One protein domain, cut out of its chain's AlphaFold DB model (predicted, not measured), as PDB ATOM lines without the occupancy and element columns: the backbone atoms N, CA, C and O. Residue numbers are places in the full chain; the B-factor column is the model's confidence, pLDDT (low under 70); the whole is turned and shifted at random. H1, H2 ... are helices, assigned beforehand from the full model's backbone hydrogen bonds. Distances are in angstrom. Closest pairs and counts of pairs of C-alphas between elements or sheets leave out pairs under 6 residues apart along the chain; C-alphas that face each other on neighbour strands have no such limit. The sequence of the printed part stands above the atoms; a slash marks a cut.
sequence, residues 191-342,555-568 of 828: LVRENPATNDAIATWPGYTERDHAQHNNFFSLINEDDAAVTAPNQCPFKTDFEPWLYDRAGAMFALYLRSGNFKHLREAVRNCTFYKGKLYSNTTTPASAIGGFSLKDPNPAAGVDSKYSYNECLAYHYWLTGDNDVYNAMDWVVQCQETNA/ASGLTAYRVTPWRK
ATOM      1  N   LEU A 191      -5.894  12.604 -19.204       91.94
ATOM      2  CA  LEU A 191      -6.280  11.405 -18.432       91.94
ATOM      3  C   LEU A 191      -5.217  10.290 -18.487       91.94
ATOM      4  O   LEU A 191      -5.532   9.097 -18.425       91.94
ATOM      5  N   VAL A 192      -3.963  10.700 -18.644       93.50
ATOM      6  CA  VAL A 192      -2.737   9.903 -18.624       93.50
ATOM      7  C   VAL A 192      -1.701  10.694 -17.835       93.50
ATOM      8  O   VAL A 192      -1.767  11.920 -17.818       93.50
ATOM      9  N   ARG A 193      -0.723  10.008 -17.235       94.69
ATOM     10  CA  ARG A 193       0.352  10.667 -16.483       94.69
ATOM     11  C   ARG A 193       1.033  11.732 -17.348       94.69
ATOM     12  O   ARG A 193       1.525  11.430 -18.436       94.69
ATOM     13  N   GLU A 194       1.048  12.963 -16.859       95.19
ATOM     14  CA  GLU A 194       1.585  14.122 -17.562       95.19
ATOM     15  C   GLU A 194       3.109  14.167 -17.454       95.19
ATOM     16  O   GLU A 194       3.715  13.618 -16.526       95.19
ATOM     17  N   ASN A 195       3.752  14.833 -18.414       94.69
ATOM     18  CA  ASN A 195       5.202  14.965 -18.425       94.69
ATOM     19  C   ASN A 195       5.654  15.897 -17.283       94.69
ATOM     20  O   ASN A 195       5.339  17.089 -17.334       94.69
ATOM     21  N   PRO A 196       6.450  15.412 -16.308       95.62
ATOM     22  CA  PRO A 196       6.866  16.224 -15.171       95.62
ATOM     23  C   PRO A 196       7.670  17.457 -15.590       95.62
ATOM     24  O   PRO A 196       7.527  18.493 -14.963       95.62
ATOM     25  N   ALA A 197       8.461  17.398 -16.668       94.19
ATOM     26  CA  ALA A 197       9.208  18.561 -17.158       94.19
ATOM     27  C   ALA A 197       8.303  19.640 -17.774       94.19
ATOM     28  O   ALA A 197       8.684  20.803 -17.830       94.19
ATOM     29  N   THR A 198       7.125  19.259 -18.279       93.25
ATOM     30  CA  THR A 198       6.136  20.227 -18.775       93.25
ATOM     31  C   THR A 198       5.408  20.891 -17.616       93.25
ATOM     32  O   THR A 198       5.253  22.106 -17.642       93.25
ATOM     33  N   ASN A 199       5.025  20.120 -16.595       92.50
ATOM     34  CA  ASN A 199       4.341  20.661 -15.421       92.50
ATOM     35  C   ASN A 199       5.283  21.537 -14.573       92.50
ATOM     36  O   ASN A 199       4.902  22.641 -14.224       92.50
ATOM     37  N   ASP A 200       6.538  21.124 -14.356       92.06
ATOM     38  CA  ASP A 200       7.573  21.904 -13.639       92.06
ATOM     39  C   ASP A 200       7.887  23.264 -14.294       92.06
ATOM     40  O   ASP A 200       8.318  24.210 -13.640       92.06
ATOM     41  N   ALA A 201       7.666  23.392 -15.607       90.94
ATOM     42  CA  ALA A 201       7.877  24.645 -16.329       90.94
ATOM     43  C   ALA A 201       6.738  25.667 -16.130       90.94
ATOM     44  O   ALA A 201       6.861  26.811 -16.580       90.94
ATOM     45  N   ILE A 202       5.627  25.268 -15.505       88.25
ATOM     46  CA  ILE A 202       4.449  26.104 -15.278       88.25
ATOM     47  C   ILE A 202       4.474  26.567 -13.827       88.25
ATOM     48  O   ILE A 202       4.269  25.784 -12.917       88.25
ATOM     49  N   ALA A 203       4.728  27.858 -13.613       84.50
ATOM     50  CA  ALA A 203       4.901  28.392 -12.262       84.50
ATOM     51  C   ALA A 203       3.605  28.437 -11.434       84.50
ATOM     52  O   ALA A 203       3.683  28.427 -10.215       84.50
ATOM     53  N   THR A 204       2.450  28.585 -12.088       86.75
ATOM     54  CA  THR A 204       1.107  28.577 -11.479       86.75
ATOM     55  C   THR A 204       0.094  28.193 -12.552       86.75
ATOM     56  O   THR A 204       0.255  28.560 -13.725       86.75
ATOM     57  N   TRP A 205      -0.972  27.494 -12.165       85.06
ATOM     58  CA  TRP A 205      -2.100  27.234 -13.064       85.06
ATOM     59  C   TRP A 205      -3.271  28.181 -12.796       85.06
ATOM     60  O   TRP A 205      -3.421  28.691 -11.689       85.06
ATOM     61  N   PRO A 206      -4.150  28.422 -13.786       81.06
ATOM     62  CA  PRO A 206      -5.296  29.299 -13.590       81.06
ATOM     63  C   PRO A 206      -6.259  28.814 -12.494       81.06
ATOM     64  O   PRO A 206      -6.780  27.699 -12.537       81.06
ATOM     65  N   GLY A 207      -6.595  29.704 -11.561       86.19
ATOM     66  CA  GLY A 207      -7.583  29.429 -10.519       86.19
ATOM     67  C   GLY A 207      -7.115  28.320  -9.582       86.19
ATOM     68  O   GLY A 207      -6.114  28.480  -8.901       86.19
ATOM     69  N   TYR A 208      -7.848  27.203  -9.547       90.88
ATOM     70  CA  TYR A 208      -7.566  26.090  -8.633       90.88
ATOM     71  C   TYR A 208      -7.154  24.795  -9.352       90.88
ATOM     72  O   TYR A 208      -7.296  23.703  -8.788       90.88
ATOM     73  N   THR A 209      -6.699  24.878 -10.607       90.56
ATOM     74  CA  THR A 209      -6.446  23.687 -11.432       90.56
ATOM     75  C   THR A 209      -5.110  22.997 -11.151       90.56
ATOM     76  O   THR A 209      -4.999  21.824 -11.493       90.56
ATOM     77  N   GLU A 210      -4.139  23.619 -10.466       93.50
ATOM     78  CA  GLU A 210      -2.895  22.930 -10.042       93.50
ATOM     79  C   GLU A 210      -3.232  21.682  -9.213       93.50
ATOM     80  O   GLU A 210      -2.745  20.589  -9.467       93.50
ATOM     81  N   ARG A 211      -4.213  21.785  -8.310       95.06
ATOM     82  CA  ARG A 211      -4.752  20.639  -7.557       95.06
ATOM     83  C   ARG A 211      -5.206  19.489  -8.462       95.06
ATOM     84  O   ARG A 211      -5.066  18.328  -8.078       95.06
ATOM     85  N   ASP A 212      -5.798  19.789  -9.613       95.50
ATOM     86  CA  ASP A 212      -6.309  18.771 -10.530       95.50
ATOM     87  C   ASP A 212      -5.161  18.027 -11.213       95.50
ATOM     88  O   ASP A 212      -5.169  16.792 -11.236       95.50
ATOM     89  N   HIS A 213      -4.147  18.765 -11.676       95.88
ATOM     90  CA  HIS A 213      -2.901  18.203 -12.194       95.88
ATOM     91  C   HIS A 213      -2.172  17.395 -11.112       95.88
ATOM     92  O   HIS A 213      -1.839  16.226 -11.321       95.88
ATOM     93  N   ALA A 214      -1.991  17.959  -9.919       96.31
ATOM     94  CA  ALA A 214      -1.325  17.316  -8.794       96.31
ATOM     95  C   ALA A 214      -2.033  16.025  -8.361       96.31
ATOM     96  O   ALA A 214      -1.406  14.968  -8.310       96.31
ATOM     97  N   GLN A 215      -3.348  16.066  -8.112       97.25
ATOM     98  CA  GLN A 215      -4.123  14.889  -7.706       97.25
ATOM     99  C   GLN A 215      -4.035  13.780  -8.764       97.25
ATOM    100  O   GLN A 215      -3.846  12.612  -8.422       97.25
ATOM    101  N   HIS A 216      -4.150  14.134 -10.048       97.50
ATOM    102  CA  HIS A 216      -4.067  13.167 -11.139       97.50
ATOM    103  C   HIS A 216      -2.678  12.522 -11.257       97.50
ATOM    104  O   HIS A 216      -2.572  11.301 -11.367       97.50
ATOM    105  N   ASN A 217      -1.605  13.308 -11.203       97.31
ATOM    106  CA  ASN A 217      -0.250  12.788 -11.384       97.31
ATOM    107  C   ASN A 217       0.272  12.054 -10.142       97.31
ATOM    108  O   ASN A 217       0.872  10.981 -10.262       97.31
ATOM    109  N   ASN A 218      -0.034  12.559  -8.943       97.25
ATOM    110  CA  ASN A 218       0.301  11.899  -7.681       97.25
ATOM    111  C   ASN A 218      -0.372  10.524  -7.566       97.25
ATOM    112  O   ASN A 218       0.222   9.595  -7.014       97.25
ATOM    113  N   PHE A 219      -1.576  10.359  -8.129       98.06
ATOM    114  CA  PHE A 219      -2.262   9.067  -8.185       98.06
ATOM    115  C   PHE A 219      -1.409   7.982  -8.862       98.06
ATOM    116  O   PHE A 219      -1.343   6.866  -8.347       98.06
ATOM    117  N   PHE A 220      -0.701   8.290  -9.955       97.62
ATOM    118  CA  PHE A 220       0.144   7.303 -10.639       97.62
ATOM    119  C   PHE A 220       1.343   6.863  -9.795       97.62
ATOM    120  O   PHE A 220       1.644   5.670  -9.728       97.62
ATOM    121  N   SER A 221       2.005   7.796  -9.105       95.75
ATOM    122  CA  SER A 221       3.069   7.451  -8.152       95.75
ATOM    123  C   SER A 221       2.532   6.605  -7.001       95.75
ATOM    124  O   SER A 221       3.178   5.653  -6.573       95.75
ATOM    125  N   LEU A 222       1.312   6.892  -6.542       96.31
ATOM    126  CA  LEU A 222       0.671   6.160  -5.459       96.31
ATOM    127  C   LEU A 222       0.392   4.689  -5.816       96.31
ATOM    128  O   LEU A 222       0.473   3.830  -4.938       96.31
ATOM    129  N   ILE A 223       0.068   4.385  -7.077       96.06
ATOM    130  CA  ILE A 223      -0.174   3.014  -7.568       96.06
ATOM    131  C   ILE A 223       1.081   2.337  -8.148       96.06
ATOM    132  O   ILE A 223       0.979   1.236  -8.686       96.06
ATOM    133  N   ASN A 224       2.257   2.958  -8.007       95.25
ATOM    134  CA  ASN A 224       3.541   2.495  -8.551       95.25
ATOM    135  C   ASN A 224       3.582   2.381 -10.085       95.25
ATOM    136  O   ASN A 224       4.348   1.589 -10.631       95.25
ATOM    137  N   GLU A 225       2.799   3.196 -10.790       94.44
ATOM    138  CA  GLU A 225       2.922   3.391 -12.237       94.44
ATOM    139  C   GLU A 225       3.799   4.623 -12.517       94.44
ATOM    140  O   GLU A 225       3.325   5.678 -12.948       94.44
ATOM    141  N   ASP A 226       5.086   4.507 -12.189       91.69
ATOM    142  CA  ASP A 226       6.090   5.573 -12.302       91.69
ATOM    143  C   ASP A 226       7.120   5.299 -13.407       91.69
ATOM    144  O   ASP A 226       7.045   4.291 -14.113       91.69
ATOM    145  N   ASP A 227       8.084   6.208 -13.557       94.44
ATOM    146  CA  ASP A 227       9.261   5.975 -14.390       94.44
ATOM    147  C   ASP A 227       9.974   4.678 -13.962       94.44
ATOM    148  O   ASP A 227      10.120   4.385 -12.772       94.44
ATOM    149  N   ALA A 228      10.433   3.890 -14.935       94.75
ATOM    150  CA  ALA A 228      11.080   2.603 -14.683       94.75
ATOM    151  C   ALA A 228      12.382   2.720 -13.866       94.75
ATOM    152  O   ALA A 228      12.827   1.727 -13.289       94.75
ATOM    153  N   ALA A 229      12.995   3.906 -13.806       96.75
ATOM    154  CA  ALA A 229      14.171   4.174 -12.987       96.75
ATOM    155  C   ALA A 229      13.852   4.312 -11.486       96.75
ATOM    156  O   ALA A 229      14.767   4.199 -10.666       96.75
ATOM    157  N   VAL A 230      12.586   4.524 -11.097       96.75
ATOM    158  CA  VAL A 230      12.189   4.610  -9.683       96.75
ATOM    159  C   VAL A 230      12.456   3.279  -8.985       96.75
ATOM    160  O   VAL A 230      11.884   2.240  -9.322       96.75
ATOM    161  N   THR A 231      13.328   3.309  -7.978       96.44
ATOM    162  CA  THR A 231      13.773   2.098  -7.286       96.44
ATOM    163  C   THR A 231      12.734   1.619  -6.277       96.44
ATOM    164  O   THR A 231      11.981   2.411  -5.716       96.44
ATOM    165  N   ALA A 232      12.711   0.311  -6.000       94.19
ATOM    166  CA  ALA A 232      11.736  -0.300  -5.092       94.19
ATOM    167  C   ALA A 232      11.610   0.383  -3.705       94.19
ATOM    168  O   ALA A 232      10.481   0.533  -3.244       94.19
ATOM    169  N   PRO A 233      12.692   0.858  -3.043       94.44
ATOM    170  CA  PRO A 233      12.572   1.598  -1.779       94.44
ATOM    171  C   PRO A 233      11.814   2.931  -1.882       94.44
ATOM    172  O   PRO A 233      11.306   3.420  -0.879       94.44
ATOM    173  N   ASN A 234      11.746   3.512  -3.081       95.50
ATOM    174  CA  ASN A 234      11.067   4.776  -3.367       95.50
ATOM    175  C   ASN A 234       9.699   4.575  -4.038       95.50
ATOM    176  O   ASN A 234       9.072   5.547  -4.458       95.50
ATOM    177  N   GLN A 235       9.226   3.331  -4.134       95.50
ATOM    178  CA  GLN A 235       7.860   2.999  -4.532       95.50
ATOM    179  C   GLN A 235       6.947   2.958  -3.299       95.50
ATOM    180  O   GLN A 235       7.392   2.690  -2.184       95.50
ATOM    181  N   CYS A 236       5.651   3.200  -3.488       96.88
ATOM    182  CA  CYS A 236       4.653   3.156  -2.427       96.88
ATOM    183  C   CYS A 236       4.495   1.716  -1.895       96.88
ATOM    184  O   CYS A 236       4.006   0.849  -2.631       96.88
ATOM    185  N   PRO A 237       4.810   1.428  -0.615       96.75
ATOM    186  CA  PRO A 237       4.783   0.075  -0.055       96.75
ATOM    187  C   PRO A 237       3.375  -0.346   0.409       96.75
ATOM    188  O   PRO A 237       3.208  -0.989   1.442       96.75
ATOM    189  N   PHE A 238       2.324  -0.009  -0.346       96.56
ATOM    190  CA  PHE A 238       0.923  -0.125   0.100       96.56
ATOM    191  C   PHE A 238       0.451  -1.562   0.388       96.56
ATOM    192  O   PHE A 238      -0.590  -1.755   1.012       96.56
ATOM    193  N   LYS A 239       1.183  -2.588  -0.061       96.50
ATOM    194  CA  LYS A 239       0.854  -3.994   0.227       96.50
ATOM    195  C   LYS A 239       1.395  -4.484   1.570       96.50
ATOM    196  O   LYS A 239       0.861  -5.446   2.119       96.50
ATOM    197  N   THR A 240       2.465  -3.865   2.057       95.75
ATOM    198  CA  THR A 240       3.259  -4.348   3.196       95.75
ATOM    199  C   THR A 240       3.332  -3.349   4.339       95.75
ATOM    200  O   THR A 240       3.668  -3.741   5.450       95.75
ATOM    201  N   ASP A 241       3.021  -2.083   4.077       96.69
ATOM    202  CA  ASP A 241       3.026  -1.007   5.057       96.69
ATOM    203  C   ASP A 241       1.606  -0.468   5.271       96.69
ATOM    204  O   ASP A 241       0.782  -0.424   4.351       96.69
ATOM    205  N   PHE A 242       1.322  -0.057   6.502       97.50
ATOM    206  CA  PHE A 242       0.073   0.587   6.882       97.50
ATOM    207  C   PHE A 242       0.085   2.090   6.606       97.50
ATOM    208  O   PHE A 242      -0.988   2.674   6.467       97.50
ATOM    209  N   GLU A 243       1.261   2.725   6.534       96.56
ATOM    210  CA  GLU A 243       1.370   4.181   6.404       96.56
ATOM    211  C   GLU A 243       0.576   4.729   5.205       96.56
ATOM    212  O   GLU A 243      -0.245   5.622   5.435       96.56
ATOM    213  N   PRO A 244       0.649   4.144   3.989       97.69
ATOM    214  CA  PRO A 244      -0.106   4.635   2.833       97.69
ATOM    215  C   PRO A 244      -1.632   4.528   2.961       97.69
ATOM    216  O   PRO A 244      -2.340   4.985   2.065       97.69
ATOM    217  N   TRP A 245      -2.142   3.876   4.013       98.06
ATOM    218  CA  TRP A 245      -3.568   3.679   4.288       98.06
ATOM    219  C   TRP A 245      -4.138   4.668   5.305       98.06
ATOM    220  O   TRP A 245      -5.354   4.679   5.524       98.06
ATOM    221  N   LEU A 246      -3.309   5.501   5.940       97.06
ATOM    222  CA  LEU A 246      -3.833   6.558   6.797       97.06
ATOM    223  C   LEU A 246      -4.607   7.585   5.944       97.06
ATOM    224  O   LEU A 246      -4.170   7.938   4.855       97.06
ATOM    225  N   TYR A 247      -5.755   8.052   6.446       97.00
ATOM    226  CA  TYR A 247      -6.694   8.970   5.778       97.00
ATOM    227  C   TYR A 247      -7.538   8.389   4.627       97.00
ATOM    228  O   TYR A 247      -8.051   9.144   3.807       97.00
ATOM    229  N   ASP A 248      -7.785   7.076   4.625       97.69
ATOM    230  CA  ASP A 248      -8.649   6.377   3.654       97.69
ATOM    231  C   ASP A 248      -8.157   6.500   2.201       97.69
ATOM    232  O   ASP A 248      -8.754   7.160   1.347       97.69
ATOM    233  N   ARG A 249      -7.051   5.806   1.915       97.94
ATOM    234  CA  ARG A 249      -6.430   5.703   0.584       97.94
ATOM    235  C   ARG A 249      -7.432   5.427  -0.537       97.94
ATOM    236  O   ARG A 249      -7.415   6.102  -1.565       97.94
ATOM    237  N   ALA A 250      -8.288   4.421  -0.356       98.38
ATOM    238  CA  ALA A 250      -9.268   4.045  -1.368       98.38
ATOM    239  C   ALA A 250     -10.334   5.141  -1.530       98.38
ATOM    240  O   ALA A 250     -10.710   5.467  -2.656       98.38
ATOM    241  N   GLY A 251     -10.764   5.770  -0.431       98.06
ATOM    242  CA  GLY A 251     -11.660   6.926  -0.452       98.06
ATOM    243  C   GLY A 251     -11.095   8.099  -1.260       98.06
ATOM    244  O   GLY A 251     -11.809   8.673  -2.081       98.06
ATOM    245  N   ALA A 252      -9.801   8.402  -1.119       98.06
ATOM    246  CA  ALA A 252      -9.127   9.444  -1.901       98.06
ATOM    247  C   ALA A 252      -9.077   9.125  -3.413       98.06
ATOM    248  O   ALA A 252      -9.214  10.021  -4.250       98.06
ATOM    249  N   MET A 253      -8.927   7.848  -3.788       98.69
ATOM    250  CA  MET A 253      -9.004   7.412  -5.192       98.69
ATOM    251  C   MET A 253     -10.433   7.514  -5.745       98.69
ATOM    252  O   MET A 253     -10.629   7.976  -6.871       98.69
ATOM    253  N   PHE A 254     -11.448   7.159  -4.949       98.50
ATOM    254  CA  PHE A 254     -12.845   7.388  -5.331       98.50
ATOM    255  C   PHE A 254     -13.148   8.880  -5.497       98.50
ATOM    256  O   PHE A 254     -13.815   9.245  -6.461       98.50
ATOM    257  N   ALA A 255     -12.619   9.753  -4.633       97.12
ATOM    258  CA  ALA A 255     -12.770  11.201  -4.779       97.12
ATOM    259  C   ALA A 255     -12.226  11.707  -6.130       97.12
ATOM    260  O   ALA A 255     -12.877  12.522  -6.786       97.12
ATOM    261  N   LEU A 256     -11.091  11.169  -6.600       98.06
ATOM    262  CA  LEU A 256     -10.567  11.455  -7.941       98.06
ATOM    263  C   LEU A 256     -11.492  10.917  -9.048       98.06
ATOM    264  O   LEU A 256     -11.777  11.625 -10.018       98.06
ATOM    265  N   TYR A 257     -12.010   9.690  -8.925       98.31
ATOM    266  CA  TYR A 257     -12.975   9.156  -9.894       98.31
ATOM    267  C   TYR A 257     -14.235  10.027  -9.993       98.31
ATOM    268  O   TYR A 257     -14.641  10.379 -11.099       98.31
ATOM    269  N   LEU A 258     -14.813  10.436  -8.860       97.25
ATOM    270  CA  LEU A 258     -16.040  11.238  -8.830       97.25
ATOM    271  C   LEU A 258     -15.893  12.588  -9.544       97.25
ATOM    272  O   LEU A 258     -16.893  13.167  -9.964       97.25
ATOM    273  N   ARG A 259     -14.666  13.080  -9.721       96.00
ATOM    274  CA  ARG A 259     -14.377  14.292 -10.492       96.00
ATOM    275  C   ARG A 259     -13.944  14.006 -11.926       96.00
ATOM    276  O   ARG A 259     -14.164  14.836 -12.797       96.00
ATOM    277  N   SER A 260     -13.346  12.853 -12.203       96.88
ATOM    278  CA  SER A 260     -12.734  12.556 -13.507       96.88
ATOM    279  C   SER A 260     -13.591  11.692 -14.434       96.88
ATOM    280  O   SER A 260     -13.442  11.793 -15.649       96.88
ATOM    281  N   GLY A 261     -14.464  10.830 -13.898       95.56
ATOM    282  CA  GLY A 261     -15.201   9.828 -14.682       95.56
ATOM    283  C   GLY A 261     -14.294   8.819 -15.406       95.56
ATOM    284  O   GLY A 261     -14.726   8.161 -16.349       95.56
ATOM    285  N   ASN A 262     -13.019   8.720 -15.014       97.62
ATOM    286  CA  ASN A 262     -12.005   7.935 -15.717       97.62
ATOM    287  C   ASN A 262     -11.980   6.464 -15.263       97.62
ATOM    288  O   ASN A 262     -12.069   6.162 -14.071       97.62
ATOM    289  N   PHE A 263     -11.779   5.556 -16.225       97.94
ATOM    290  CA  PHE A 263     -11.710   4.110 -15.998       97.94
ATOM    291  C   PHE A 263     -10.634   3.697 -14.993       97.94
ATOM    292  O   PHE A 263     -10.938   2.990 -14.035       97.94
ATOM    293  N   LYS A 264      -9.385   4.132 -15.192       97.56
ATOM    294  CA  LYS A 264      -8.252   3.734 -14.349       97.56
ATOM    295  C   LYS A 264      -8.428   4.230 -12.915       97.56
ATOM    296  O   LYS A 264      -8.199   3.460 -11.987       97.56
ATOM    297  N   HIS A 265      -8.909   5.461 -12.732       98.56
ATOM    298  CA  HIS A 265      -9.199   5.993 -11.397       98.56
ATOM    299  C   HIS A 265     -10.249   5.145 -10.659       98.56
ATOM    300  O   HIS A 265     -10.035   4.789  -9.502       98.56
ATOM    301  N   LEU A 266     -11.351   4.759 -11.324       98.75
ATOM    302  CA  LEU A 266     -12.355   3.872 -10.722       98.75
ATOM    303  C   LEU A 266     -11.791   2.481 -10.427       98.75
ATOM    304  O   LEU A 266     -12.010   1.934  -9.346       98.75
ATOM    305  N   ARG A 267     -11.076   1.906 -11.397       98.25
ATOM    306  CA  ARG A 267     -10.533   0.551 -11.319       98.25
ATOM    307  C   ARG A 267      -9.593   0.395 -10.132       98.25
ATOM    308  O   ARG A 267      -9.755  -0.527  -9.334       98.25
ATOM    309  N   GLU A 268      -8.650   1.317  -9.975       98.31
ATOM    310  CA  GLU A 268      -7.705   1.252  -8.862       98.31
ATOM    311  C   GLU A 268      -8.358   1.607  -7.523       98.31
ATOM    312  O   GLU A 268      -8.003   0.992  -6.515       98.31
ATOM    313  N   ALA A 269      -9.372   2.480  -7.492       98.75
ATOM    314  CA  ALA A 269     -10.167   2.703  -6.283       98.75
ATOM    315  C   ALA A 269     -10.860   1.409  -5.807       98.75
ATOM    316  O   ALA A 269     -10.748   1.041  -4.636       98.75
ATOM    317  N   VAL A 270     -11.506   0.668  -6.718       98.75
ATOM    318  CA  VAL A 270     -12.183  -0.612  -6.424       98.75
ATOM    319  C   VAL A 270     -11.193  -1.700  -5.996       98.75
ATOM    320  O   VAL A 270     -11.433  -2.411  -5.015       98.75
ATOM    321  N   ARG A 271     -10.050  -1.817  -6.678       98.50
ATOM    322  CA  ARG A 271      -9.001  -2.791  -6.332       98.50
ATOM    323  C   ARG A 271      -8.398  -2.519  -4.954       98.50
ATOM    324  O   ARG A 271      -8.330  -3.430  -4.129       98.50
ATOM    325  N   ASN A 272      -8.042  -1.264  -4.663       98.62
ATOM    326  CA  ASN A 272      -7.523  -0.873  -3.350       98.62
ATOM    327  C   ASN A 272      -8.588  -1.052  -2.253       98.62
ATOM    328  O   ASN A 272      -8.259  -1.523  -1.167       98.62
ATOM    329  N   CYS A 273      -9.863  -0.758  -2.528       98.75
ATOM    330  CA  CYS A 273     -10.952  -0.995  -1.578       98.75
ATOM    331  C   CYS A 273     -11.158  -2.492  -1.286       98.75
ATOM    332  O   CYS A 273     -11.389  -2.880  -0.140       98.75
ATOM    333  N   THR A 274     -11.029  -3.349  -2.301       98.31
ATOM    334  CA  THR A 274     -11.132  -4.805  -2.130       98.31
ATOM    335  C   THR A 274      -9.983  -5.338  -1.276       98.31
ATOM    336  O   THR A 274     -10.218  -6.100  -0.337       98.31
ATOM    337  N   PHE A 275      -8.750  -4.894  -1.543       98.56
ATOM    338  CA  PHE A 275      -7.598  -5.231  -0.707       98.56
ATOM    339  C   PHE A 275      -7.797  -4.754   0.737       98.56
ATOM    340  O   PHE A 275      -7.622  -5.532   1.672       98.56
ATOM    341  N   TYR A 276      -8.232  -3.505   0.915       98.69
ATOM    342  CA  TYR A 276      -8.521  -2.916   2.220       98.69
ATOM    343  C   TYR A 276      -9.531  -3.739   3.021       98.69
ATOM    344  O   TYR A 276      -9.239  -4.138   4.147       98.69
ATOM    345  N   LYS A 277     -10.681  -4.074   2.421       98.31
ATOM    346  CA  LYS A 277     -11.694  -4.931   3.052       98.31
ATOM    347  C   LYS A 277     -11.113  -6.287   3.444       98.31
ATOM    348  O   LYS A 277     -11.425  -6.789   4.518       98.31
ATOM    349  N   GLY A 278     -10.249  -6.867   2.609       97.69
ATOM    350  CA  GLY A 278      -9.536  -8.113   2.912       97.69
ATOM    351  C   GLY A 278      -8.562  -8.018   4.095       97.69
ATOM    352  O   GLY A 278      -8.169  -9.047   4.639       97.69
ATOM    353  N   LYS A 279      -8.182  -6.804   4.512       98.25
ATOM    354  CA  LYS A 279      -7.335  -6.542   5.682       98.25
ATOM    355  C   LYS A 279      -8.120  -6.130   6.926       98.25
ATOM    356  O   LYS A 279      -7.493  -5.950   7.969       98.25
ATOM    357  N   LEU A 280      -9.443  -6.005   6.857       98.69
ATOM    358  CA  LEU A 280     -10.273  -5.778   8.038       98.69
ATOM    359  C   LEU A 280     -10.525  -7.093   8.775       98.69
ATOM    360  O   LEU A 280     -10.887  -8.101   8.166       98.69
ATOM    361  N   TYR A 281     -10.391  -7.074  10.098       98.56
ATOM    362  CA  TYR A 281     -10.803  -8.197  10.935       98.56
ATOM    363  C   TYR A 281     -12.312  -8.449  10.806       98.56
ATOM    364  O   TYR A 281     -13.126  -7.553  11.040       98.56
ATOM    365  N   SER A 282     -12.688  -9.675  10.432       97.25
ATOM    366  CA  SER A 282     -14.085 -10.077  10.230       97.25
ATOM    367  C   SER A 282     -14.866 -10.145  11.543       97.25
ATOM    368  O   SER A 282     -14.283 -10.178  12.629       97.25
ATOM    369  N   ASN A 283     -16.191 -10.277  11.451       96.88
ATOM    370  CA  ASN A 283     -17.088 -10.480  12.599       96.88
ATOM    371  C   ASN A 283     -16.824 -11.750  13.432       96.88
ATOM    372  O   ASN A 283     -17.408 -11.896  14.500       96.88
ATOM    373  N   THR A 284     -15.981 -12.670  12.962       96.94
ATOM    374  CA  THR A 284     -15.586 -13.879  13.703       96.94
ATOM    375  C   THR A 284     -14.276 -13.704  14.477       96.94
ATOM    376  O   THR A 284     -13.769 -14.670  15.041       96.94
ATOM    377  N   THR A 285     -13.686 -12.506  14.466       98.19
ATOM    378  CA  THR A 285     -12.402 -12.227  15.123       98.19
ATOM    379  C   THR A 285     -12.553 -12.143  16.641       98.19
ATOM    380  O   THR A 285     -13.487 -11.524  17.149       98.19
ATOM    381  N   THR A 286     -11.582 -12.712  17.360       96.62
ATOM    382  CA  THR A 286     -11.466 -12.638  18.823       96.62
ATOM    383  C   THR A 286     -10.157 -11.929  19.200       96.62
ATOM    384  O   THR A 286      -9.114 -12.301  18.658       96.62
ATOM    385  N   PRO A 287     -10.170 -10.959  20.138       97.69
ATOM    386  CA  PRO A 287     -11.335 -10.448  20.870       97.69
ATOM    387  C   PRO A 287     -12.277  -9.616  19.987       97.69
ATOM    388  O   PRO A 287     -11.868  -9.056  18.974       97.69
ATOM    389  N   ALA A 288     -13.541  -9.489  20.406       97.56
ATOM    390  CA  ALA A 288     -14.554  -8.730  19.666       97.56
ATOM    391  C   ALA A 288     -14.205  -7.237  19.498       97.56
ATOM    392  O   ALA A 288     -14.704  -6.587  18.582       97.56
ATOM    393  N   SER A 289     -13.331  -6.690  20.351       97.12
ATOM    394  CA  SER A 289     -12.812  -5.324  20.219       97.12
ATOM    395  C   SER A 289     -11.929  -5.120  18.986       97.12
ATOM    396  O   SER A 289     -11.782  -3.989  18.536       97.12
ATOM    397  N   ALA A 290     -11.372  -6.191  18.413       98.31
ATOM    398  CA  ALA A 290     -10.535  -6.118  17.220       98.31
ATOM    399  C   ALA A 290     -11.332  -6.129  15.906       98.31
ATOM    400  O   ALA A 290     -10.764  -5.829  14.856       98.31
ATOM    401  N   ILE A 291     -12.626  -6.473  15.938       98.69
ATOM    402  CA  ILE A 291     -13.484  -6.534  14.744       98.69
ATOM    403  C   ILE A 291     -13.453  -5.182  14.020       98.69
ATOM    404  O   ILE A 291     -13.604  -4.136  14.643       98.69
ATOM    405  N   GLY A 292     -13.226  -5.216  12.702       98.50
ATOM    406  CA  GLY A 292     -13.086  -4.035  11.848       98.50
ATOM    407  C   GLY A 292     -11.765  -3.277  11.981       98.50
ATOM    408  O   GLY A 292     -11.594  -2.261  11.310       98.50
ATOM    409  N   GLY A 293     -10.834  -3.738  12.819       98.50
ATOM    410  CA  GLY A 293      -9.469  -3.218  12.863       98.50
ATOM    411  C   GLY A 293      -8.684  -3.580  11.599       98.50
ATOM    412  O   GLY A 293      -8.947  -4.605  10.964       98.50
ATOM    413  N   PHE A 294      -7.725  -2.733  11.226       98.56
ATOM    414  CA  PHE A 294      -6.923  -2.896  10.014       98.56
ATOM    415  C   PHE A 294      -5.638  -3.691  10.288       98.56
ATOM    416  O   PHE A 294      -4.680  -3.190  10.875       98.56
ATOM    417  N   SER A 295      -5.597  -4.935   9.814       98.00
ATOM    418  CA  SER A 295      -4.548  -5.915  10.143       98.00
ATOM    419  C   SER A 295      -3.141  -5.590   9.625       98.00
ATOM    420  O   SER A 295      -2.175  -6.157  10.128       98.00
ATOM    421  N   LEU A 296      -2.975  -4.688   8.647       97.44
ATOM    422  CA  LEU A 296      -1.628  -4.219   8.274       97.44
ATOM    423  C   LEU A 296      -1.036  -3.278   9.333       97.44
ATOM    424  O   LEU A 296       0.180  -3.255   9.503       97.44
ATOM    425  N   LYS A 297      -1.877  -2.516  10.045       97.94
ATOM    426  CA  LYS A 297      -1.437  -1.637  11.135       97.94
ATOM    427  C   LYS A 297      -1.236  -2.416  12.432       97.94
ATOM    428  O   LYS A 297      -0.247  -2.183  13.132       97.94
ATOM    429  N   ASP A 298      -2.163  -3.318  12.735       97.94
ATOM    430  CA  ASP A 298      -2.157  -4.125  13.955       97.94
ATOM    431  C   ASP A 298      -2.352  -5.603  13.588       97.94
ATOM    432  O   ASP A 298      -3.482  -6.081  13.557       97.94
ATOM    433  N   PRO A 299      -1.269  -6.343  13.274       97.25
ATOM    434  CA  PRO A 299      -1.361  -7.723  12.785       97.25
ATOM    435  C   PRO A 299      -1.785  -8.740  13.854       97.25
ATOM    436  O   PRO A 299      -2.210  -9.847  13.515       97.25
ATOM    437  N   ASN A 300      -1.672  -8.385  15.138       97.38
ATOM    438  CA  ASN A 300      -2.147  -9.196  16.252       97.38
ATOM    439  C   ASN A 300      -3.433  -8.582  16.840       97.38
ATOM    440  O   ASN A 300      -3.331  -7.613  17.596       97.38
ATOM    441  N   PRO A 301      -4.620  -9.171  16.603       96.38
ATOM    442  CA  PRO A 301      -5.881  -8.607  17.088       96.38
ATOM    443  C   PRO A 301      -5.980  -8.593  18.623       96.38
ATOM    444  O   PRO A 301      -6.730  -7.801  19.189       96.38
ATOM    445  N   ALA A 302      -5.217  -9.439  19.324       96.69
ATOM    446  CA  ALA A 302      -5.218  -9.489  20.785       96.69
ATOM    447  C   ALA A 302      -4.420  -8.345  21.442       96.69
ATOM    448  O   ALA A 302      -4.569  -8.125  22.641       96.69
ATOM    449  N   ALA A 303      -3.591  -7.618  20.684       96.12
ATOM    450  CA  ALA A 303      -2.789  -6.501  21.191       96.12
ATOM    451  C   ALA A 303      -3.530  -5.147  21.166       96.12
ATOM    452  O   ALA A 303      -2.973  -4.139  21.596       96.12
ATOM    453  N   GLY A 304      -4.779  -5.127  20.689       95.06
ATOM    454  CA  GLY A 304      -5.539  -3.907  20.418       95.06
ATOM    455  C   GLY A 304      -5.433  -3.471  18.956       95.06
ATOM    456  O   GLY A 304      -4.591  -3.964  18.208       95.06
ATOM    457  N   VAL A 305      -6.327  -2.571  18.545       97.25
ATOM    458  CA  VAL A 305      -6.394  -2.045  17.175       97.25
ATOM    459  C   VAL A 305      -6.485  -0.520  17.190       97.25
ATOM    460  O   VAL A 305      -7.192   0.060  18.015       97.25
ATOM    461  N   ASP A 306      -5.789   0.138  16.267       96.62
ATOM    462  CA  ASP A 306      -5.874   1.575  16.042       96.62
ATOM    463  C   ASP A 306      -7.015   1.875  15.063       96.62
ATOM    464  O   ASP A 306      -6.882   1.765  13.840       96.62
ATOM    465  N   SER A 307      -8.154   2.301  15.612       97.00
ATOM    466  CA  SER A 307      -9.358   2.629  14.842       97.00
ATOM    467  C   SER A 307      -9.161   3.753  13.823       97.00
ATOM    468  O   SER A 307      -9.987   3.917  12.926       97.00
ATOM    469  N   LYS A 308      -8.054   4.508  13.879       95.81
ATOM    470  CA  LYS A 308      -7.734   5.535  12.876       95.81
ATOM    471  C   LYS A 308      -7.600   4.980  11.456       95.81
ATOM    472  O   LYS A 308      -7.702   5.768  10.526       95.81
ATOM    473  N   TYR A 309      -7.392   3.670  11.295       98.06
ATOM    474  CA  TYR A 309      -7.245   2.987  10.003       98.06
ATOM    475  C   TYR A 309      -8.526   2.275   9.529       98.06
ATOM    476  O   TYR A 309      -8.489   1.537   8.542       98.06
ATOM    477  N   SER A 310      -9.659   2.482  10.210       98.19
ATOM    478  CA  SER A 310     -10.941   1.819   9.934       98.19
ATOM    479  C   SER A 310     -11.954   2.790   9.300       98.19
ATOM    480  O   SER A 310     -12.435   3.705   9.968       98.19
ATOM    481  N   TYR A 311     -12.312   2.588   8.026       98.00
ATOM    482  CA  TYR A 311     -13.064   3.539   7.198       98.00
ATOM    483  C   TYR A 311     -14.264   2.898   6.496       98.00
ATOM    484  O   TYR A 311     -14.170   1.808   5.938       98.00
ATOM    485  N   ASN A 312     -15.384   3.624   6.477       97.50
ATOM    486  CA  ASN A 312     -16.610   3.211   5.788       97.50
ATOM    487  C   ASN A 312     -16.808   3.868   4.422       97.50
ATOM    488  O   ASN A 312     -17.607   3.378   3.627       97.50
ATOM    489  N   GLU A 313     -16.131   4.983   4.144       97.25
ATOM    490  CA  GLU A 313     -16.462   5.808   2.979       97.25
ATOM    491  C   GLU A 313     -16.100   5.097   1.675       97.25
ATOM    492  O   GLU A 313     -16.946   4.966   0.790       97.25
ATOM    493  N   CYS A 314     -14.892   4.535   1.597       98.38
ATOM    494  CA  CYS A 314     -14.491   3.691   0.475       98.38
ATOM    495  C   CYS A 314     -15.405   2.472   0.273       98.38
ATOM    496  O   CYS A 314     -15.777   2.178  -0.863       98.38
ATOM    497  N   LEU A 315     -15.840   1.811   1.353       98.75
ATOM    498  CA  LEU A 315     -16.762   0.672   1.280       98.75
ATOM    499  C   LEU A 315     -18.117   1.091   0.690       98.75
ATOM    500  O   LEU A 315     -18.696   0.357  -0.110       98.75
ATOM    501  N   ALA A 316     -18.625   2.273   1.051       98.44
ATOM    502  CA  ALA A 316     -19.882   2.795   0.519       98.44
ATOM    503  C   ALA A 316     -19.764   3.157  -0.967       98.44
ATOM    504  O   ALA A 316     -20.637   2.788  -1.752       98.44
ATOM    505  N   TYR A 317     -18.668   3.802  -1.384       98.56
ATOM    506  CA  TYR A 317     -18.429   4.074  -2.803       98.56
ATOM    507  C   TYR A 317     -18.272   2.790  -3.622       98.56
ATOM    508  O   TYR A 317     -18.856   2.702  -4.700       98.56
ATOM    509  N   HIS A 318     -17.574   1.771  -3.107       98.69
ATOM    510  CA  HIS A 318     -17.493   0.455  -3.749       98.69
ATOM    511  C   HIS A 318     -18.880  -0.168  -3.913       98.69
ATOM    512  O   HIS A 318     -19.246  -0.564  -5.021       98.69
ATOM    513  N   TYR A 319     -19.668  -0.213  -2.833       98.62
ATOM    514  CA  TYR A 319     -21.031  -0.752  -2.836       98.62
ATOM    515  C   TYR A 319     -21.919  -0.049  -3.865       98.62
ATOM    516  O   TYR A 319     -22.568  -0.697  -4.686       98.62
ATOM    517  N   TRP A 320     -21.912   1.284  -3.866       98.44
ATOM    518  CA  TRP A 320     -22.745   2.079  -4.759       98.44
ATOM    519  C   TRP A 320     -22.289   2.025  -6.212       98.44
ATOM    520  O   TRP A 320     -23.135   1.913  -7.084       98.44
ATOM    521  N   LEU A 321     -20.992   2.093  -6.509       98.44
ATOM    522  CA  LEU A 321     -20.522   2.170  -7.897       98.44
ATOM    523  C   LEU A 321     -20.491   0.809  -8.595       98.44
ATOM    524  O   LEU A 321     -20.640   0.752  -9.811       98.44
ATOM    525  N   THR A 322     -20.349  -0.287  -7.848       98.38
ATOM    526  CA  THR A 322     -20.271  -1.641  -8.428       98.38
ATOM    527  C   THR A 322     -21.528  -2.483  -8.196       98.38
ATOM    528  O   THR A 322     -21.721  -3.507  -8.847       98.38
ATOM    529  N   GLY A 323     -22.398  -2.078  -7.264       97.19
ATOM    530  CA  GLY A 323     -23.570  -2.854  -6.851       97.19
ATOM    531  C   GLY A 323     -23.239  -4.166  -6.121       97.19
ATOM    532  O   GLY A 323     -24.151  -4.971  -5.900       97.19
ATOM    533  N   ASP A 324     -21.964  -4.389  -5.771       95.12
ATOM    534  CA  ASP A 324     -21.453  -5.594  -5.113       95.12
ATOM    535  C   ASP A 324     -21.718  -5.592  -3.605       95.12
ATOM    536  O   ASP A 324     -21.329  -4.674  -2.888       95.12
ATOM    537  N   ASN A 325     -22.327  -6.669  -3.108       95.69
ATOM    538  CA  ASN A 325     -22.673  -6.828  -1.699       95.69
ATOM    539  C   ASN A 325     -21.487  -7.267  -0.810       95.69
ATOM    540  O   ASN A 325     -21.650  -7.294   0.408       95.69
ATOM    541  N   ASP A 326     -20.314  -7.616  -1.360       95.06
ATOM    542  CA  ASP A 326     -19.187  -8.170  -0.577       95.06
ATOM    543  C   ASP A 326     -18.678  -7.234   0.542       95.06
ATOM    544  O   ASP A 326     -18.224  -7.686   1.596       95.06
ATOM    545  N   VAL A 327     -18.801  -5.919   0.345       96.38
ATOM    546  CA  VAL A 327     -18.381  -4.891   1.314       96.38
ATOM    547  C   VAL A 327     -19.487  -4.481   2.298       96.38
ATOM    548  O   VAL A 327     -19.210  -3.801   3.284       96.38
ATOM    549  N   TYR A 328     -20.737  -4.905   2.076       97.50
ATOM    550  CA  TYR A 328     -21.916  -4.399   2.798       97.50
ATOM    551  C   TYR A 328     -21.888  -4.684   4.310       97.50
ATOM    552  O   TYR A 328     -22.306  -3.853   5.119       97.50
ATOM    553  N   ASN A 329     -21.372  -5.852   4.701       97.62
ATOM    554  CA  ASN A 329     -21.254  -6.243   6.111       97.62
ATOM    555  C   ASN A 329     -19.985  -5.690   6.775       97.62
ATOM    556  O   ASN A 329     -19.948  -5.531   7.990       97.62
ATOM    557  N   ALA A 330     -18.950  -5.363   5.993       98.38
ATOM    558  CA  ALA A 330     -17.717  -4.790   6.533       98.38
ATOM    559  C   ALA A 330     -17.952  -3.407   7.163       98.38
ATOM    560  O   ALA A 330     -17.231  -3.017   8.080       98.38
ATOM    561  N   MET A 331     -19.009  -2.702   6.738       98.62
ATOM    562  CA  MET A 331     -19.381  -1.413   7.321       98.62
ATOM    563  C   MET A 331     -19.789  -1.512   8.796       98.62
ATOM    564  O   MET A 331     -19.500  -0.602   9.576       98.62
ATOM    565  N   ASP A 332     -20.431  -2.618   9.192       98.56
ATOM    566  CA  ASP A 332     -20.784  -2.870  10.593       98.56
ATOM    567  C   ASP A 332     -19.519  -3.109  11.425       98.56
ATOM    568  O   ASP A 332     -19.407  -2.624  12.550       98.56
ATOM    569  N   TRP A 333     -18.535  -3.813  10.852       98.62
ATOM    570  CA  TRP A 333     -17.270  -4.121  11.521       98.62
ATOM    571  C   TRP A 333     -16.493  -2.843  11.824       98.62
ATOM    572  O   TRP A 333     -16.013  -2.654  12.936       98.62
ATOM    573  N   VAL A 334     -16.412  -1.929  10.855       98.75
ATOM    574  CA  VAL A 334     -15.748  -0.633  11.036       98.75
ATOM    575  C   VAL A 334     -16.437   0.204  12.112       98.75
ATOM    576  O   VAL A 334     -15.749   0.761  12.964       98.75
ATOM    577  N   VAL A 335     -17.776   0.279  12.131       98.62
ATOM    578  CA  VAL A 335     -18.486   0.999  13.206       98.62
ATOM    579  C   VAL A 335     -18.219   0.356  14.560       98.62
ATOM    580  O   VAL A 335     -17.961   1.075  15.521       98.62
ATOM    581  N   GLN A 336     -18.203  -0.975  14.647       98.38
ATOM    582  CA  GLN A 336     -17.825  -1.665  15.877       98.38
ATOM    583  C   GLN A 336     -16.403  -1.295  16.326       98.38
ATOM    584  O   GLN A 336     -16.206  -0.981  17.502       98.38
ATOM    585  N   CYS A 337     -15.432  -1.261  15.407       98.56
ATOM    586  CA  CYS A 337     -14.063  -0.832  15.698       98.56
ATOM    587  C   CYS A 337     -14.020   0.600  16.253       98.56
ATOM    588  O   CYS A 337     -13.382   0.849  17.277       98.56
ATOM    589  N   GLN A 338     -14.722   1.532  15.603       98.50
ATOM    590  CA  GLN A 338     -14.762   2.938  16.004       98.50
ATOM    591  C   GLN A 338     -15.455   3.134  17.358       98.50
ATOM    592  O   GLN A 338     -14.933   3.818  18.236       98.50
ATOM    593  N   GLU A 339     -16.618   2.519  17.570       97.88
ATOM    594  CA  GLU A 339     -17.348   2.656  18.831       97.88
ATOM    595  C   GLU A 339     -16.598   2.033  20.011       97.88
ATOM    596  O   GLU A 339     -16.654   2.588  21.107       97.88
ATOM    597  N   THR A 340     -15.855   0.947  19.774       96.81
ATOM    598  CA  THR A 340     -15.096   0.248  20.821       96.81
ATOM    599  C   THR A 340     -13.767   0.926  21.147       96.81
ATOM    600  O   THR A 340     -13.421   1.036  22.320       96.81
ATOM    601  N   ASN A 341     -13.012   1.367  20.134       97.06
ATOM    602  CA  ASN A 341     -11.603   1.745  20.310       97.06
ATOM    603  C   ASN A 341     -11.326   3.246  20.132       97.06
ATOM    604  O   ASN A 341     -10.311   3.734  20.623       97.06
ATOM    605  N   ALA A 342     -12.186   4.002  19.438       96.81
ATOM    606  CA  ALA A 342     -12.020   5.453  19.345       96.81
ATOM    607  C   ALA A 342     -12.505   6.139  20.641       96.81
ATOM    608  O   ALA A 342     -13.463   5.665  21.266       96.81
ATOM    609  N   ALA A 555      16.259   9.903 -12.319       96.62
ATOM    610  CA  ALA A 555      17.690   9.636 -12.510       96.62
ATOM    611  C   ALA A 555      18.423   9.293 -11.196       96.62
ATOM    612  O   ALA A 555      19.483   8.672 -11.220       96.62
ATOM    613  N   SER A 556      17.848   9.674 -10.051       96.94
ATOM    614  CA  SER A 556      18.318   9.318  -8.703       96.94
ATOM    615  C   SER A 556      17.480   8.206  -8.055       96.94
ATOM    616  O   SER A 556      17.591   7.957  -6.856       96.94
ATOM    617  N   GLY A 557      16.610   7.548  -8.824       97.00
ATOM    618  CA  GLY A 557      15.719   6.496  -8.348       97.00
ATOM    619  C   GLY A 557      14.510   6.975  -7.542       97.00
ATOM    620  O   GLY A 557      13.867   6.140  -6.907       97.00
ATOM    621  N   LEU A 558      14.209   8.277  -7.532       97.00
ATOM    622  CA  LEU A 558      13.076   8.895  -6.828       97.00
ATOM    623  C   LEU A 558      11.896   9.122  -7.783       97.00
ATOM    624  O   LEU A 558      12.101   9.271  -8.984       97.00
ATOM    625  N   THR A 559      10.670   9.223  -7.265       96.25
ATOM    626  CA  THR A 559       9.515   9.596  -8.097       96.25
ATOM    627  C   THR A 559       9.660  11.017  -8.646       96.25
ATOM    628  O   THR A 559      10.180  11.907  -7.967       96.25
ATOM    629  N   ALA A 560       9.175  11.241  -9.874       96.31
ATOM    630  CA  ALA A 560       9.124  12.589 -10.443       96.31
ATOM    631  C   ALA A 560       8.028  13.440  -9.788       96.31
ATOM    632  O   ALA A 560       8.249  14.603  -9.489       96.31
ATOM    633  N   TYR A 561       6.867  12.850  -9.510       96.56
ATOM    634  CA  TYR A 561       5.829  13.470  -8.690       96.56
ATOM    635  C   TYR A 561       5.971  12.946  -7.257       96.56
ATOM    636  O   TYR A 561       5.739  11.762  -6.986       96.56
ATOM    637  N   ARG A 562       6.452  13.779  -6.326       94.00
ATOM    638  CA  ARG A 562       6.666  13.345  -4.935       94.00
ATOM    639  C   ARG A 562       5.355  13.321  -4.153       94.00
ATOM    640  O   ARG A 562       4.763  14.358  -3.880       94.00
ATOM    641  N   VAL A 563       5.051  12.147  -3.598       92.94
ATOM    642  CA  VAL A 563       3.920  11.928  -2.678       92.94
ATOM    643  C   VAL A 563       4.396  11.558  -1.265       92.94
ATOM    644  O   VAL A 563       3.594  11.188  -0.431       92.94
ATOM    645  N   THR A 564       5.695  11.633  -0.956       89.88
ATOM    646  CA  THR A 564       6.242  11.230   0.356       89.88
ATOM    647  C   THR A 564       6.035  12.304   1.439       89.88
ATOM    648  O   THR A 564       6.454  13.447   1.207       89.88
ATOM    649  N   PRO A 565       5.527  11.941   2.636       93.50
ATOM    650  CA  PRO A 565       5.120  10.584   3.039       93.50
ATOM    651  C   PRO A 565       3.798  10.155   2.380       93.50
ATOM    652  O   PRO A 565       2.924  10.991   2.205       93.50
ATOM    653  N   TRP A 566       3.630   8.875   2.021       95.75
ATOM    654  CA  TRP A 566       2.587   8.430   1.074       95.75
ATOM    655  C   TRP A 566       1.154   8.731   1.501       95.75
ATOM    656  O   TRP A 566       0.290   8.940   0.645       95.75
ATOM    657  N   ARG A 567       0.893   8.798   2.811       95.62
ATOM    658  CA  ARG A 567      -0.411   9.218   3.344       95.62
ATOM    659  C   ARG A 567      -0.790  10.663   2.973       95.62
ATOM    660  O   ARG A 567      -1.955  11.020   3.150       95.62
ATOM    661  N   LYS A 568       0.144  11.449   2.412       95.31
ATOM    662  CA  LYS A 568      -0.070  12.807   1.886       95.31
ATOM    663  C   LYS A 568      -1.247  12.903   0.957       95.31
ATOM    664  O   LYS A 568      -2.165  13.682   1.181       95.31
TER     665      LYS A 568
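Overview. This is residues 191 to 342 and 555 to 568 of the 828 residues of an uncharacterized protein of Planctomycetes bacterium (UniProt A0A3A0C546). A helical hairpin, H3 and H4, makes the middle of an elongated domain, and H5 packs steeply across both of its helices. H2 and the tiny H1 lie toward one end of the long axis and H6 toward the other, with long loops making up much of the rest. The printed part has 166 residues, with six named helices in the order H1 to H6 and no named strand; the class is all helix, though 67 residues, under half, are in named elements. The whole is compact, with a radius of gyration of the C-alphas of 17.4 A, and spans 54 by 34 by 25 A.

Along the chain. H1 is residues 196 to 199, beginning at C-alpha 196 (6.866, 16.224, -15.171). H2, residues 210 to 222, is 17.7 A long, and H3, residues 249 to 260, 16.9 A. H4, residues 263 to 278, is the longest at 22.6 A. H5, residues 313 to 322, is 14.1 A long, and H6, residues 330 to 341, 16.4 A, ending at C-alpha 341 (-11.603, 1.745, 20.310).

Arrangement. H3 is the hub. It touches H4 at a shallow tilt of 21 degrees, opposite ways, with C-alphas 253 and 269 closest at 5.0 A. With residues 250 to 254 alone it touches H5, C-alphas 251 and 314 being closest at 4.4 A. H2 and H3 only just touch, with 3 pairs of C-alphas within 8 A, Gln 215 and Leu 256 closest at 7.3 A. H5 and H6 are close but not clearly touching. H3, H4, H5 and H6 have every O i to N i+4 pair within hydrogen-bond range; H2 has 7 of 9, and H1 is too short for one.

Size, cuts and confidence. C-alphas 201 and 286 are farthest apart, 54.8 A. Residues 343 to 554 are not printed, a gap of 43.8 A between C-alphas 342 and 555. The links H2 to H3 and H4 to H5 are long. No printed residue is under pLDDT 70.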